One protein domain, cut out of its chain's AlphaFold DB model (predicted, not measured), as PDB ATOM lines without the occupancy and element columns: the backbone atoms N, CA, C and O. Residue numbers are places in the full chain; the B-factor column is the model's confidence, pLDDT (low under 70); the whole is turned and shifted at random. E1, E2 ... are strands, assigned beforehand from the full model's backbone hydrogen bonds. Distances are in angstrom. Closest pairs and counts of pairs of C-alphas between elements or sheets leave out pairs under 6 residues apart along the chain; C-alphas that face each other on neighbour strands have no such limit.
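AT A GLANCE: This is residues 26 to 44, 105 to 142 and 154 to 188 of the 188 residues of an uncharacterized protein of Helicobacter pylori SouthAfrica20 (UniProt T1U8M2). Two twisted sheets stand partly face to face as a loose sandwich, joined along one side where strand E2 of the five-stranded sheet runs on into E3 of the four-stranded one. Residues 154 to 158, just after the second cut, stick out as a tail. The printed part has 92 residues with nine named strands, E1 to E9 in order along the chain, and no named helix: the class is all strand. One sheet has the order E2, E1, E5, E6, E7 and is mixed; the other, E3, E4, E8, E9, is antiparallel throughout. The whole is compact, with a radius of gyration of the C-alphas of 13.8 A and spans of 41 by 37 by 22 A.

IN THESE COORDINATES: Start at C-alpha 26, at (32.758, 13.247, -22.918), where E1 begins and runs to residue 29. E2 follows at residues 32 to 35 and E3 at 37 to 41. After the first cut, find E4 at residues 108 to 113, 17.0 A long, and E5 at 121 to 126, 16.8 A. E6, residues 129 to 137, is the longest strand at 24.8 A, ending at (29.340, 20.286, -3.172). Past the second cut come E7 at residues 164 to 166, E8 at 172 to 178, 19.8 A, and E9 at 181 to 187, 20.1 A, ending at (31.408, 5.291, -7.475).

HOW THE PARTS SIT: Begin with the five-stranded sheet, which is strongly twisted. E1 and E2 form a hairpin, with N 27 and O 34 at 2.8 A. E1 and E5 are antiparallel at 159 degrees, with N 28 and O 123 at 2.8 A. E5 and E6 form a hairpin, with N 124 and O 132 at 2.8 A. The pairing of E6 is staggered: residues 129 to 135 pair with E5, and 135 to 137 with E7, which is parallel to E6 at 47 degrees, with N 165 and O 135 at 2.9 A. Now pass from E2 into E3, across one residue and at 18 degrees. E3 and E4 are antiparallel, with N 37 and O 111 at 2.9 A. E4 and E8 are antiparallel, with N 173 and O 112 at 2.8 A. E8 and E9 form a hairpin, with N 185 and O 174 at 2.8 A. Between the sheets, the closest C-alphas of E1 and E4 are those of Leu 27 and Met 112, 8.0 A apart; E5 and E8 are apart.

THE WHOLE: The two C-alphas farthest apart are those of Ala 44 and Lys 140, at 42.7 A. Residues 45 to 104 are not printed, with 12.0 A between C-alphas 44 and 105; residues 143 to 153 are not printed, with 23.5 A between C-alphas 142 and 154. Of the links printed whole, E4 to E5 is short and the others are tight. The mean pLDDT of the printed part is 81.1; look for values under 70 at residues 141 to 142, 154 to 162 and 187 to 188.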
ATOM      1  N   THR A  26      31.868  12.159 -23.319       93.56
ATOM      2  CA  THR A  26      32.758  13.247 -22.918       93.56
ATOM      3  C   THR A  26      32.229  13.919 -21.659       93.56
ATOM      4  O   THR A  26      31.033  13.933 -21.377       93.56
ATOM      5  N   LEU A  27      33.155  14.437 -20.863       92.50
ATOM      6  CA  LEU A  27      32.888  15.266 -19.704       92.50
ATOM      7  C   LEU A  27      33.280  16.698 -20.047       92.50
ATOM      8  O   LEU A  27      34.432  16.953 -20.418       92.50
ATOM      9  N   LYS A  28      32.338  17.616 -19.881       91.69
ATOM     10  CA  LYS A  28      32.521  19.047 -20.042       91.69
ATOM     11  C   LYS A  28      32.551  19.722 -18.669       91.69
ATOM     12  O   LYS A  28      31.680  19.498 -17.830       91.69
ATOM     13  N   ASP A  29      33.597  20.510 -18.458       88.56
ATOM     14  CA  ASP A  29      33.895  21.309 -17.266       88.56
ATOM     15  C   ASP A  29      34.170  22.744 -17.741       88.56
ATOM     16  O   ASP A  29      35.275  23.076 -18.184       88.56
ATOM     17  N   GLY A  30      33.113  23.561 -17.792       83.88
ATOM     18  CA  GLY A  30      33.145  24.868 -18.453       83.88
ATOM     19  C   GLY A  30      33.480  24.748 -19.946       83.88
ATOM     20  O   GLY A  30      32.739  24.130 -20.709       83.88
ATOM     21  N   GLU A  31      34.605  25.334 -20.365       81.94
ATOM     22  CA  GLU A  31      35.110  25.260 -21.749       81.94
ATOM     23  C   GLU A  31      35.911  23.982 -22.037       81.94
ATOM     24  O   GLU A  31      36.182  23.651 -23.193       81.94
ATOM     25  N   LYS A  32      36.316  23.244 -20.997       88.69
ATOM     26  CA  LYS A  32      37.162  22.068 -21.169       88.69
ATOM     27  C   LYS A  32      36.314  20.834 -21.439       88.69
ATOM     28  O   LYS A  32      35.517  20.430 -20.600       88.69
ATOM     29  N   VAL A  33      36.575  20.171 -22.562       91.62
ATOM     30  CA  VAL A  33      35.979  18.875 -22.907       91.62
ATOM     31  C   VAL A  33      37.034  17.780 -22.775       91.62
ATOM     32  O   VAL A  33      38.144  17.902 -23.293       91.62
ATOM     33  N   THR A  34      36.702  16.710 -22.058       93.00
ATOM     34  CA  THR A  34      37.587  15.560 -21.830       93.00
ATOM     35  C   THR A  34      36.876  14.254 -22.180       93.00
ATOM     36  O   THR A  34      35.783  14.016 -21.668       93.00
ATOM     37  N   PRO A  35      37.441  13.402 -23.052       93.94
ATOM     38  CA  PRO A  35      36.825  12.125 -23.400       93.94
ATOM     39  C   PRO A  35      36.951  11.114 -22.258       93.94
ATOM     40  O   PRO A  35      37.934  11.129 -21.521       93.94
ATOM     41  N   PHE A  36      35.960  10.235 -22.118       94.44
ATOM     42  CA  PHE A  36      36.042   9.094 -21.207       94.44
ATOM     43  C   PHE A  36      37.032   8.052 -21.732       94.44
ATOM     44  O   PHE A  36      37.095   7.786 -22.935       94.44
ATOM     45  N   ASP A  37      37.726   7.390 -20.811       93.69
ATOM     46  CA  ASP A  37      38.602   6.273 -21.139       93.69
ATOM     47  C   ASP A  37      37.784   4.988 -21.299       93.69
ATOM     48  O   ASP A  37      36.840   4.717 -20.550       93.69
ATOM     49  N   THR A  38      38.154   4.161 -22.277       92.38
ATOM     50  CA  THR A  38      37.552   2.831 -22.431       92.38
ATOM     51  C   THR A  38      38.210   1.877 -21.444       92.38
ATOM     52  O   THR A  38      39.381   1.540 -21.595       92.38
ATOM     53  N   LEU A  39      37.450   1.413 -20.453       91.88
ATOM     54  CA  LEU A  39      37.935   0.436 -19.479       91.88
ATOM     55  C   LEU A  39      37.956  -0.974 -20.076       91.88
ATOM     56  O   LEU A  39      38.921  -1.712 -19.898       91.88
ATOM     57  N   ALA A  40      36.878  -1.358 -20.766       89.81
ATOM     58  CA  ALA A  40      36.759  -2.679 -21.371       89.81
ATOM     59  C   ALA A  40      35.777  -2.693 -22.549       89.81
ATOM     60  O   ALA A  40      34.721  -2.057 -22.516       89.81
ATOM     61  N   SER A  41      36.104  -3.494 -23.567       89.81
ATOM     62  CA  SER A  41      35.167  -3.914 -24.610       89.81
ATOM     63  C   SER A  41      34.655  -5.308 -24.268       89.81
ATOM     64  O   SER A  41      35.411  -6.278 -24.299       89.81
ATOM     65  N   ILE A  42      33.371  -5.407 -23.928       88.56
ATOM     66  CA  ILE A  42      32.758  -6.687 -23.569       88.56
ATOM     67  C   ILE A  42      32.612  -7.570 -24.800       88.56
ATOM     68  O   ILE A  42      32.835  -8.768 -24.696       88.56
ATOM     69  N   ASP A  43      32.361  -6.992 -25.974       85.81
ATOM     70  CA  ASP A  43      32.385  -7.720 -27.244       85.81
ATOM     71  C   ASP A  43      33.677  -8.517 -27.441       85.81
ATOM     72  O   ASP A  43      33.631  -9.679 -27.831       85.81
ATOM     73  N   ALA A  44      34.833  -7.920 -27.140       87.00
ATOM     74  CA  ALA A  44      36.115  -8.606 -27.258       87.00
ATOM     75  C   ALA A  44      36.246  -9.755 -26.242       87.00
ATOM     76  O   ALA A  44      36.748 -10.830 -26.580       87.00
ATOM     77  N   PHE A 105      24.119  -7.856 -22.329       78.69
ATOM     78  CA  PHE A 105      25.441  -7.333 -22.013       78.69
ATOM     79  C   PHE A 105      25.644  -5.921 -22.559       78.69
ATOM     80  O   PHE A 105      25.173  -5.573 -23.641       78.69
ATOM     81  N   ALA A 106      26.373  -5.110 -21.793       83.44
ATOM     82  CA  ALA A 106      26.883  -3.841 -22.288       83.44
ATOM     83  C   ALA A 106      27.923  -4.117 -23.376       83.44
ATOM     84  O   ALA A 106      28.715  -5.036 -23.227       83.44
ATOM     85  N   HIS A 107      27.957  -3.306 -24.424       86.69
ATOM     86  CA  HIS A 107      28.937  -3.396 -25.506       86.69
ATOM     87  C   HIS A 107      30.327  -2.927 -25.046       86.69
ATOM     88  O   HIS A 107      31.357  -3.579 -25.261       86.69
ATOM     89  N   LYS A 108      30.354  -1.777 -24.361       89.50
ATOM     90  CA  LYS A 108      31.564  -1.130 -23.848       89.50
ATOM     91  C   LYS A 108      31.321  -0.526 -22.478       89.50
ATOM     92  O   LYS A 108      30.208  -0.112 -22.138       89.50
ATOM     93  N   ILE A 109      32.407  -0.462 -21.724       90.75
ATOM     94  CA  ILE A 109      32.468   0.151 -20.411       90.75
ATOM     95  C   ILE A 109      33.445   1.319 -20.479       90.75
ATOM     96  O   ILE A 109      34.613   1.133 -20.829       90.75
ATOM     97  N   TYR A 110      32.966   2.501 -20.107       92.56
ATOM     98  CA  TYR A 110      33.753   3.725 -20.050       92.56
ATOM     99  C   TYR A 110      33.921   4.186 -18.607       92.56
ATOM    100  O   TYR A 110      33.035   3.995 -17.769       92.56
ATOM    101  N   VAL A 111      35.052   4.825 -18.331       94.19
ATOM    102  CA  VAL A 111      35.393   5.353 -17.015       94.19
ATOM    103  C   VAL A 111      35.947   6.768 -17.139       94.19
ATOM    104  O   VAL A 111      36.658   7.095 -18.086       94.19
ATOM    105  N   MET A 112      35.613   7.617 -16.173       91.88
ATOM    106  CA  MET A 112      36.170   8.960 -16.062       91.88
ATOM    107  C   MET A 112      36.419   9.295 -14.599       91.88
ATOM    108  O   MET A 112      35.527   9.185 -13.753       91.88
ATOM    109  N   ARG A 113      37.634   9.749 -14.298       90.06
ATOM    110  CA  ARG A 113      37.969  10.291 -12.983       90.06
ATOM    111  C   ARG A 113      37.817  11.803 -13.012       90.06
ATOM    112  O   ARG A 113      38.547  12.485 -13.725       90.06
ATOM    113  N   ILE A 114      36.916  12.327 -12.190       88.88
ATOM    114  CA  ILE A 114      36.677  13.770 -12.118       88.88
ATOM    115  C   ILE A 114      37.595  14.436 -11.089       88.88
ATOM    116  O   ILE A 114      38.052  13.816 -10.118       88.88
ATOM    117  N   LYS A 115      37.878  15.724 -11.298       83.88
ATOM    118  CA  LYS A 115      38.584  16.537 -10.307       83.88
ATOM    119  C   LYS A 115      37.593  16.890  -9.205       83.88
ATOM    120  O   LYS A 115      36.542  17.454  -9.452       83.88
ATOM    121  N   ASN A 116      37.915  16.552  -7.962       83.94
ATOM    122  CA  ASN A 116      36.971  16.715  -6.853       83.94
ATOM    123  C   ASN A 116      37.030  18.133  -6.273       83.94
ATOM    124  O   ASN A 116      37.344  18.333  -5.101       83.94
ATOM    125  N   LYS A 117      36.801  19.139  -7.116       83.69
ATOM    126  CA  LYS A 117      36.769  20.533  -6.683       83.69
ATOM    127  C   LYS A 117      35.355  20.917  -6.262       83.69
ATOM    128  O   LYS A 117      34.363  20.438  -6.801       83.69
ATOM    129  N   ALA A 118      35.265  21.739  -5.225       81.12
ATOM    130  CA  ALA A 118      33.985  22.182  -4.694       81.12
ATOM    131  C   ALA A 118      33.319  23.192  -5.639       81.12
ATOM    132  O   ALA A 118      33.998  24.048  -6.196       81.12
ATOM    133  N   PHE A 119      31.992  23.110  -5.740       80.50
ATOM    134  CA  PHE A 119      31.117  24.018  -6.488       80.50
ATOM    135  C   PHE A 119      31.290  24.005  -8.012       80.50
ATOM    136  O   PHE A 119      30.725  24.859  -8.686       80.50
ATOM    137  N   GLU A 120      32.007  23.024  -8.562       84.25
ATOM    138  CA  GLU A 120      32.079  22.831 -10.011       84.25
ATOM    139  C   GLU A 120      30.828  22.123 -10.546       84.25
ATOM    140  O   GLU A 120      30.203  21.296  -9.863       84.25
ATOM    141  N   HIS A 121      30.471  22.477 -11.780       87.31
ATOM    142  CA  HIS A 121      29.390  21.876 -12.547       87.31
ATOM    143  C   HIS A 121      29.981  21.074 -13.699       87.31
ATOM    144  O   HIS A 121      30.878  21.547 -14.394       87.31
ATOM    145  N   TYR A 122      29.460  19.871 -13.887       89.69
ATOM    146  CA  TYR A 122      29.917  18.940 -14.897       89.69
ATOM    147  C   TYR A 122      28.743  18.505 -15.762       89.69
ATOM    148  O   TYR A 122      27.686  18.127 -15.250       89.69
ATOM    149  N   GLU A 123      28.968  18.496 -17.069       90.12
ATOM    150  CA  GLU A 123      28.028  18.001 -18.072       90.12
ATOM    151  C   GLU A 123      28.640  16.770 -18.745       90.12
ATOM    152  O   GLU A 123      29.789  16.781 -19.186       90.12
ATOM    153  N   VAL A 124      27.888  15.678 -18.796       89.75
ATOM    154  CA  VAL A 124      28.250  14.466 -19.528       89.75
ATOM    155  C   VAL A 124      27.512  14.496 -20.853       89.75
ATOM    156  O   VAL A 124      26.281  14.548 -20.873       89.75
ATOM    157  N   GLN A 125      28.258  14.417 -21.950       91.44
ATOM    158  CA  GLN A 125      27.702  14.323 -23.294       91.44
ATOM    159  C   GLN A 125      27.896  12.922 -23.861       91.44
ATOM    160  O   GLN A 125      28.947  12.302 -23.674       91.44
ATOM    161  N   ALA A 126      26.883  12.440 -24.572       89.69
ATOM    162  CA  ALA A 126      26.907  11.205 -25.337       89.69
ATOM    163  C   ALA A 126      26.741  11.557 -26.822       89.69
ATOM    164  O   ALA A 126      25.718  12.112 -27.209       89.69
ATOM    165  N   ASP A 127      27.773  11.314 -27.636       88.12
ATOM    166  CA  ASP A 127      27.830  11.717 -29.054       88.12
ATOM    167  C   ASP A 127      27.367  13.169 -29.318       88.12
ATOM    168  O   ASP A 127      26.635  13.451 -30.265       88.12
ATOM    169  N   SER A 128      27.820  14.100 -28.469       84.12
ATOM    170  CA  SER A 128      27.492  15.540 -28.505       84.12
ATOM    171  C   SER A 128      26.077  15.921 -28.049       84.12
ATOM    172  O   SER A 128      25.698  17.086 -28.161       84.12
ATOM    173  N   ILE A 129      25.301  14.977 -27.512       86.88
ATOM    174  CA  ILE A 129      24.011  15.242 -26.868       86.88
ATOM    175  C   ILE A 129      24.222  15.301 -25.357       86.88
ATOM    176  O   ILE A 129      24.854  14.411 -24.787       86.88
ATOM    177  N   ASP A 130      23.669  16.321 -24.703       84.31
ATOM    178  CA  ASP A 130      23.709  16.433 -23.245       84.31
ATOM    179  C   ASP A 130      22.920  15.280 -22.616       84.31
ATOM    180  O   ASP A 130      21.697  15.180 -22.734       84.31
ATOM    181  N   ALA A 131      23.647  14.370 -21.974       84.12
ATOM    182  CA  ALA A 131      23.103  13.135 -21.434       84.12
ATOM    183  C   ALA A 131      22.720  13.293 -19.957       84.12
ATOM    184  O   ALA A 131      21.671  12.822 -19.522       84.12
ATOM    185  N   PHE A 132      23.588  13.936 -19.172       84.69
ATOM    186  CA  PHE A 132      23.386  14.138 -17.740       84.69
ATOM    187  C   PHE A 132      24.261  15.280 -17.222       84.69
ATOM    188  O   PHE A 132      25.410  15.405 -17.635       84.69
ATOM    189  N   SER A 133      23.766  16.067 -16.271       85.81
ATOM    190  CA  SER A 133      24.548  17.111 -15.608       85.81
ATOM    191  C   SER A 133      24.497  16.960 -14.090       85.81
ATOM    192  O   SER A 133      23.538  16.432 -13.523       85.81
ATOM    193  N   PHE A 134      25.570  17.373 -13.417       86.75
ATOM    194  CA  PHE A 134      25.664  17.312 -11.963       86.75
ATOM    195  C   PHE A 134      26.600  18.378 -11.399       86.75
ATOM    196  O   PHE A 134      27.424  18.961 -12.096       86.75
ATOM    197  N   SER A 135      26.491  18.630 -10.098       85.88
ATOM    198  CA  SER A 135      27.365  19.561  -9.377       85.88
ATOM    199  C   SER A 135      28.085  18.886  -8.217       85.88
ATOM    200  O   SER A 135      27.567  17.955  -7.596       85.88
ATOM    201  N   LEU A 136      29.284  19.365  -7.895       85.38
ATOM    202  CA  LEU A 136      30.017  18.937  -6.710       85.38
ATOM    203  C   LEU A 136      29.816  19.936  -5.572       85.38
ATOM    204  O   LEU A 136      30.052  21.130  -5.730       85.38
ATOM    205  N   LYS A 137      29.435  19.460  -4.386       85.19
ATOM    206  CA  LYS A 137      29.340  20.286  -3.172       85.19
ATOM    207  C   LYS A 137      30.179  19.697  -2.039       85.19
ATOM    208  O   LYS A 137      30.307  18.474  -1.940       85.19
ATOM    209  N   PRO A 138      30.752  20.533  -1.159       81.62
ATOM    210  CA  PRO A 138      31.414  20.039   0.037       81.62
ATOM    211  C   PRO A 138      30.369  19.403   0.956       81.62
ATOM    212  O   PRO A 138      29.448  20.060   1.435       81.62
ATOM    213  N   CYS A 139      30.504  18.104   1.195       77.44
ATOM    214  CA  CYS A 139      29.638  17.386   2.118       77.44
ATOM    215  C   CYS A 139      30.190  17.481   3.540       77.44
ATOM    216  O   CYS A 139      31.395  17.314   3.757       77.44
ATOM    217  N   LYS A 140      29.306  17.664   4.529       75.50
ATOM    218  CA  LYS A 140      29.663  17.411   5.932       75.50
ATOM    219  C   LYS A 140      30.162  15.964   6.042       75.50
ATOM    220  O   LYS A 140      29.614  15.076   5.385       75.50
ATOM    221  N   ARG A 141      31.215  15.714   6.833       57.56
ATOM    222  CA  ARG A 141      31.643  14.343   7.161       57.56
ATOM    223  C   ARG A 141      30.482  13.669   7.891       57.56
ATOM    224  O   ARG A 141      30.283  13.906   9.075       57.56
ATOM    225  N   SER A 142      29.673  12.908   7.164       51.38
ATOM    226  CA  SER A 142      28.600  12.130   7.765       51.38
ATOM    227  C   SER A 142      29.246  10.975   8.527       51.38
ATOM    228  O   SER A 142      29.787  10.052   7.923       51.38
ATOM    229  N   LEU A 154      12.164   0.957  -4.473       50.41
ATOM    230  CA  LEU A 154      12.835   1.110  -5.777       50.41
ATOM    231  C   LEU A 154      11.992   0.626  -6.979       50.41
ATOM    232  O   LEU A 154      12.541   0.284  -8.027       50.41
ATOM    233  N   LEU A 155      10.664   0.563  -6.845       40.38
ATOM    234  CA  LEU A 155       9.764  -0.015  -7.856       40.38
ATOM    235  C   LEU A 155       9.117   0.991  -8.823       40.38
ATOM    236  O   LEU A 155       8.144   0.655  -9.496       40.38
ATOM    237  N   SER A 156       9.662   2.194  -8.984       36.59
ATOM    238  CA  SER A 156       9.122   3.156  -9.953       36.59
ATOM    239  C   SER A 156      10.208   3.951 -10.671       36.59
ATOM    240  O   SER A 156      10.605   5.033 -10.258       36.59
ATOM    241  N   GLY A 157      10.601   3.424 -11.831       36.22
ATOM    242  CA  GLY A 157      11.259   4.192 -12.883       36.22
ATOM    243  C   GLY A 157      12.752   4.406 -12.666       36.22
ATOM    244  O   GLY A 157      13.232   4.523 -11.547       36.22
ATOM    245  N   PHE A 158      13.483   4.400 -13.781       37.09
ATOM    246  CA  PHE A 158      14.866   4.848 -13.939       37.09
ATOM    247  C   PHE A 158      15.411   5.615 -12.729       37.09
ATOM    248  O   PHE A 158      14.993   6.741 -12.473       37.09
ATOM    249  N   VAL A 159      16.343   4.989 -12.001       40.72
ATOM    250  CA  VAL A 159      17.063   5.582 -10.868       40.72
ATOM    251  C   VAL A 159      17.493   7.000 -11.246       40.72
ATOM    252  O   VAL A 159      18.404   7.180 -12.054       40.72
ATOM    253  N   ALA A 160      16.815   8.006 -10.688       47.84
ATOM    254  CA  ALA A 160      17.184   9.399 -10.868       47.84
ATOM    255  C   ALA A 160      18.545   9.593 -10.196       47.84
ATOM    256  O   ALA A 160      18.653   9.625  -8.969       47.84
ATOM    257  N   ALA A 161      19.606   9.639 -11.002       55.44
ATOM    258  CA  ALA A 161      20.944   9.872 -10.491       55.44
ATOM    259  C   ALA A 161      20.959  11.218  -9.738       55.44
ATOM    260  O   ALA A 161      20.431  12.212 -10.248       55.44
ATOM    261  N   PRO A 162      21.522  11.274  -8.516       61.50
ATOM    262  CA  PRO A 162      21.541  12.506  -7.747       61.50
ATOM    263  C   PRO A 162      22.317  13.582  -8.513       61.50
ATOM    264  O   PRO A 162      23.458  13.382  -8.913       61.50
ATOM    265  N   GLN A 163      21.699  14.750  -8.679       70.44
ATOM    266  CA  GLN A 163      22.251  15.918  -9.389       70.44
ATOM    267  C   GLN A 163      23.406  16.602  -8.621       70.44
ATOM    268  O   GLN A 163      24.000  17.577  -9.086       70.44
ATOM    269  N   VAL A 164      23.709  16.127  -7.408       78.44
ATOM    270  CA  VAL A 164      24.719  16.698  -6.511       78.44
ATOM    271  C   VAL A 164      25.555  15.581  -5.886       78.44
ATOM    272  O   VAL A 164      25.015  14.700  -5.215       78.44
ATOM    273  N   PHE A 165      26.878  15.658  -6.034       82.50
ATOM    274  CA  PHE A 165      27.840  14.730  -5.430       82.50
ATOM    275  C   PHE A 165      28.816  15.443  -4.483       82.50
ATOM    276  O   PHE A 165      28.931  16.667  -4.470       82.50
ATOM    277  N   CYS A 166      29.526  14.670  -3.658       82.75
ATOM    278  CA  CYS A 166      30.432  15.200  -2.641       82.75
ATOM    279  C   CYS A 166      31.827  15.500  -3.204       82.75
ATOM    280  O   CYS A 166      32.506  14.592  -3.675       82.75
ATOM    281  N   SER A 167      32.314  16.735  -3.065       83.75
ATOM    282  CA  SER A 167      33.663  17.121  -3.516       83.75
ATOM    283  C   SER A 167      34.798  16.595  -2.630       83.75
ATOM    284  O   SER A 167      35.946  16.564  -3.046       83.75
ATOM    285  N   ASN A 168      34.523  16.150  -1.403       80.62
ATOM    286  CA  ASN A 168      35.542  15.629  -0.482       80.62
ATOM    287  C   ASN A 168      35.775  14.110  -0.598       80.62
ATOM    288  O   ASN A 168      36.313  13.505   0.329       80.62
ATOM    289  N   ARG A 169      35.356  13.487  -1.705       79.75
ATOM    290  CA  ARG A 169      35.557  12.060  -2.003       79.75
ATOM    291  C   ARG A 169      36.190  11.883  -3.373       79.75
ATOM    292  O   ARG A 169      36.169  12.804  -4.182       79.75
ATOM    293  N   HIS A 170      36.751  10.707  -3.635       83.06
ATOM    294  CA  HIS A 170      37.203  10.353  -4.974       83.06
ATOM    295  C   HIS A 170      36.004   9.945  -5.817       83.06
ATOM    296  O   HIS A 170      35.481   8.851  -5.665       83.06
ATOM    297  N   ASN A 171      35.573  10.829  -6.707       85.31
ATOM    298  CA  ASN A 171      34.453  10.536  -7.581       85.31
ATOM    299  C   ASN A 171      34.963   9.920  -8.891       85.31
ATOM    300  O   ASN A 171      35.828  10.484  -9.574       85.31
ATOM    301  N   ILE A 172      34.415   8.757  -9.232       89.25
ATOM    302  CA  ILE A 172      34.643   8.085 -10.512       89.25
ATOM    303  C   ILE A 172      33.283   7.891 -11.178       89.25
ATOM    304  O   ILE A 172      32.337   7.398 -10.558       89.25
ATOM    305  N   LEU A 173      33.190   8.297 -12.439       89.38
ATOM    306  CA  LEU A 173      32.034   8.063 -13.288       89.38
ATOM    307  C   LEU A 173      32.249   6.795 -14.099       89.38
ATOM    308  O   LEU A 173      33.344   6.538 -14.603       89.38
ATOM    309  N   TYR A 174      31.180   6.025 -14.236       90.88
ATOM    310  CA  TYR A 174      31.183   4.734 -14.894       90.88
ATOM    311  C   TYR A 174      29.991   4.641 -15.840       90.88
ATOM    312  O   TYR A 174      28.849   4.760 -15.400       90.88
ATOM    313  N   VAL A 175      30.243   4.406 -17.125       89.31
ATOM    314  CA  VAL A 175      29.192   4.283 -18.140       89.31
ATOM    315  C   VAL A 175      29.219   2.894 -18.750       89.31
ATOM    316  O   VAL A 175      30.252   2.425 -19.223       89.31
ATOM    317  N   ARG A 176      28.054   2.251 -18.792       89.00
ATOM    318  CA  ARG A 176      27.809   1.038 -19.577       89.00
ATOM    319  C   ARG A 176      26.977   1.401 -20.792       89.00
ATOM    320  O   ARG A 176      25.857   1.876 -20.620       89.00
ATOM    321  N   SER A 177      27.507   1.164 -21.986       87.81
ATOM    322  CA  SER A 177      26.780   1.391 -23.237       87.81
ATOM    323  C   SER A 177      26.100   0.105 -23.700       87.81
ATOM    324  O   SER A 177      26.723  -0.957 -23.694       87.81
ATOM    325  N   PHE A 178      24.832   0.192 -24.087       85.62
ATOM    326  CA  PHE A 178      24.000  -0.899 -24.593       85.62
ATOM    327  C   PHE A 178      23.442  -0.530 -25.973       85.62
ATOM    328  O   PHE A 178      23.490   0.626 -26.395       85.62
ATOM    329  N   LYS A 179      22.835  -1.504 -26.656       82.50
ATOM    330  CA  LYS A 179      22.182  -1.287 -27.956       82.50
ATOM    331  C   LYS A 179      21.059  -0.242 -27.907       82.50
ATOM    332  O   LYS A 179      20.921   0.544 -28.833       82.50
ATOM    333  N   ASN A 180      20.289  -0.217 -26.817       81.38
ATOM    334  CA  ASN A 180      19.089   0.623 -26.686       81.38
ATOM    335  C   ASN A 180      19.266   1.795 -25.703       81.38
ATOM    336  O   ASN A 180      18.279   2.392 -25.282       81.38
ATOM    337  N   GLY A 181      20.493   2.090 -25.269       82.19
ATOM    338  CA  GLY A 181      20.755   3.178 -24.329       82.19
ATOM    339  C   GLY A 181      22.046   2.988 -23.546       82.19
ATOM    340  O   GLY A 181      22.929   2.230 -23.939       82.19
ATOM    341  N   PHE A 182      22.165   3.667 -22.410       82.25
ATOM    342  CA  PHE A 182      23.327   3.565 -21.535       82.25
ATOM    343  C   PHE A 182      22.912   3.663 -20.065       82.25
ATOM    344  O   PHE A 182      21.826   4.134 -19.736       82.25
ATOM    345  N   VAL A 183      23.795   3.216 -19.175       83.69
ATOM    346  CA  VAL A 183      23.644   3.378 -17.726       83.69
ATOM    347  C   VAL A 183      24.877   4.084 -17.187       83.69
ATOM    348  O   VAL A 183      25.978   3.536 -17.269       83.69
ATOM    349  N   LEU A 184      24.680   5.275 -16.624       80.44
ATOM    350  CA  LEU A 184      25.700   6.042 -15.914       80.44
ATOM    351  C   LEU A 184      25.567   5.802 -14.407       80.44
ATOM    352  O   LEU A 184      24.506   6.022 -13.831       80.44
ATOM    353  N   ASN A 185      26.663   5.394 -13.774       82.44
ATOM    354  CA  ASN A 185      26.772   5.208 -12.334       82.44
ATOM    355  C   ASN A 185      27.924   6.044 -11.767       82.44
ATOM    356  O   ASN A 185      28.918   6.323 -12.441       82.44
ATOM    357  N   HIS A 186      27.804   6.383 -10.486       78.88
ATOM    358  CA  HIS A 186      28.833   7.059  -9.703       78.88
ATOM    359  C   HIS A 186      29.384   6.113  -8.634       78.88
ATOM    360  O   HIS A 186      28.613   5.475  -7.916       78.88
ATOM    361  N   LEU A 187      30.710   6.026  -8.530       69.56
ATOM    362  CA  LEU A 187      31.408   5.291  -7.475       69.56
ATOM    363  C   LEU A 187      32.028   6.289  -6.482       69.56
ATOM    364  O   LEU A 187      32.625   7.288  -6.897       69.56
ATOM    365  N   LYS A 188      31.829   6.018  -5.184       64.62
ATOM    366  CA  LYS A 188      32.232   6.850  -4.033       64.62
ATOM    367  C   LYS A 188      33.488   6.341  -3.344       64.62
ATOM    368  O   LYS A 188      33.669   5.107  -3.330       64.62
TER     369      LYS A 188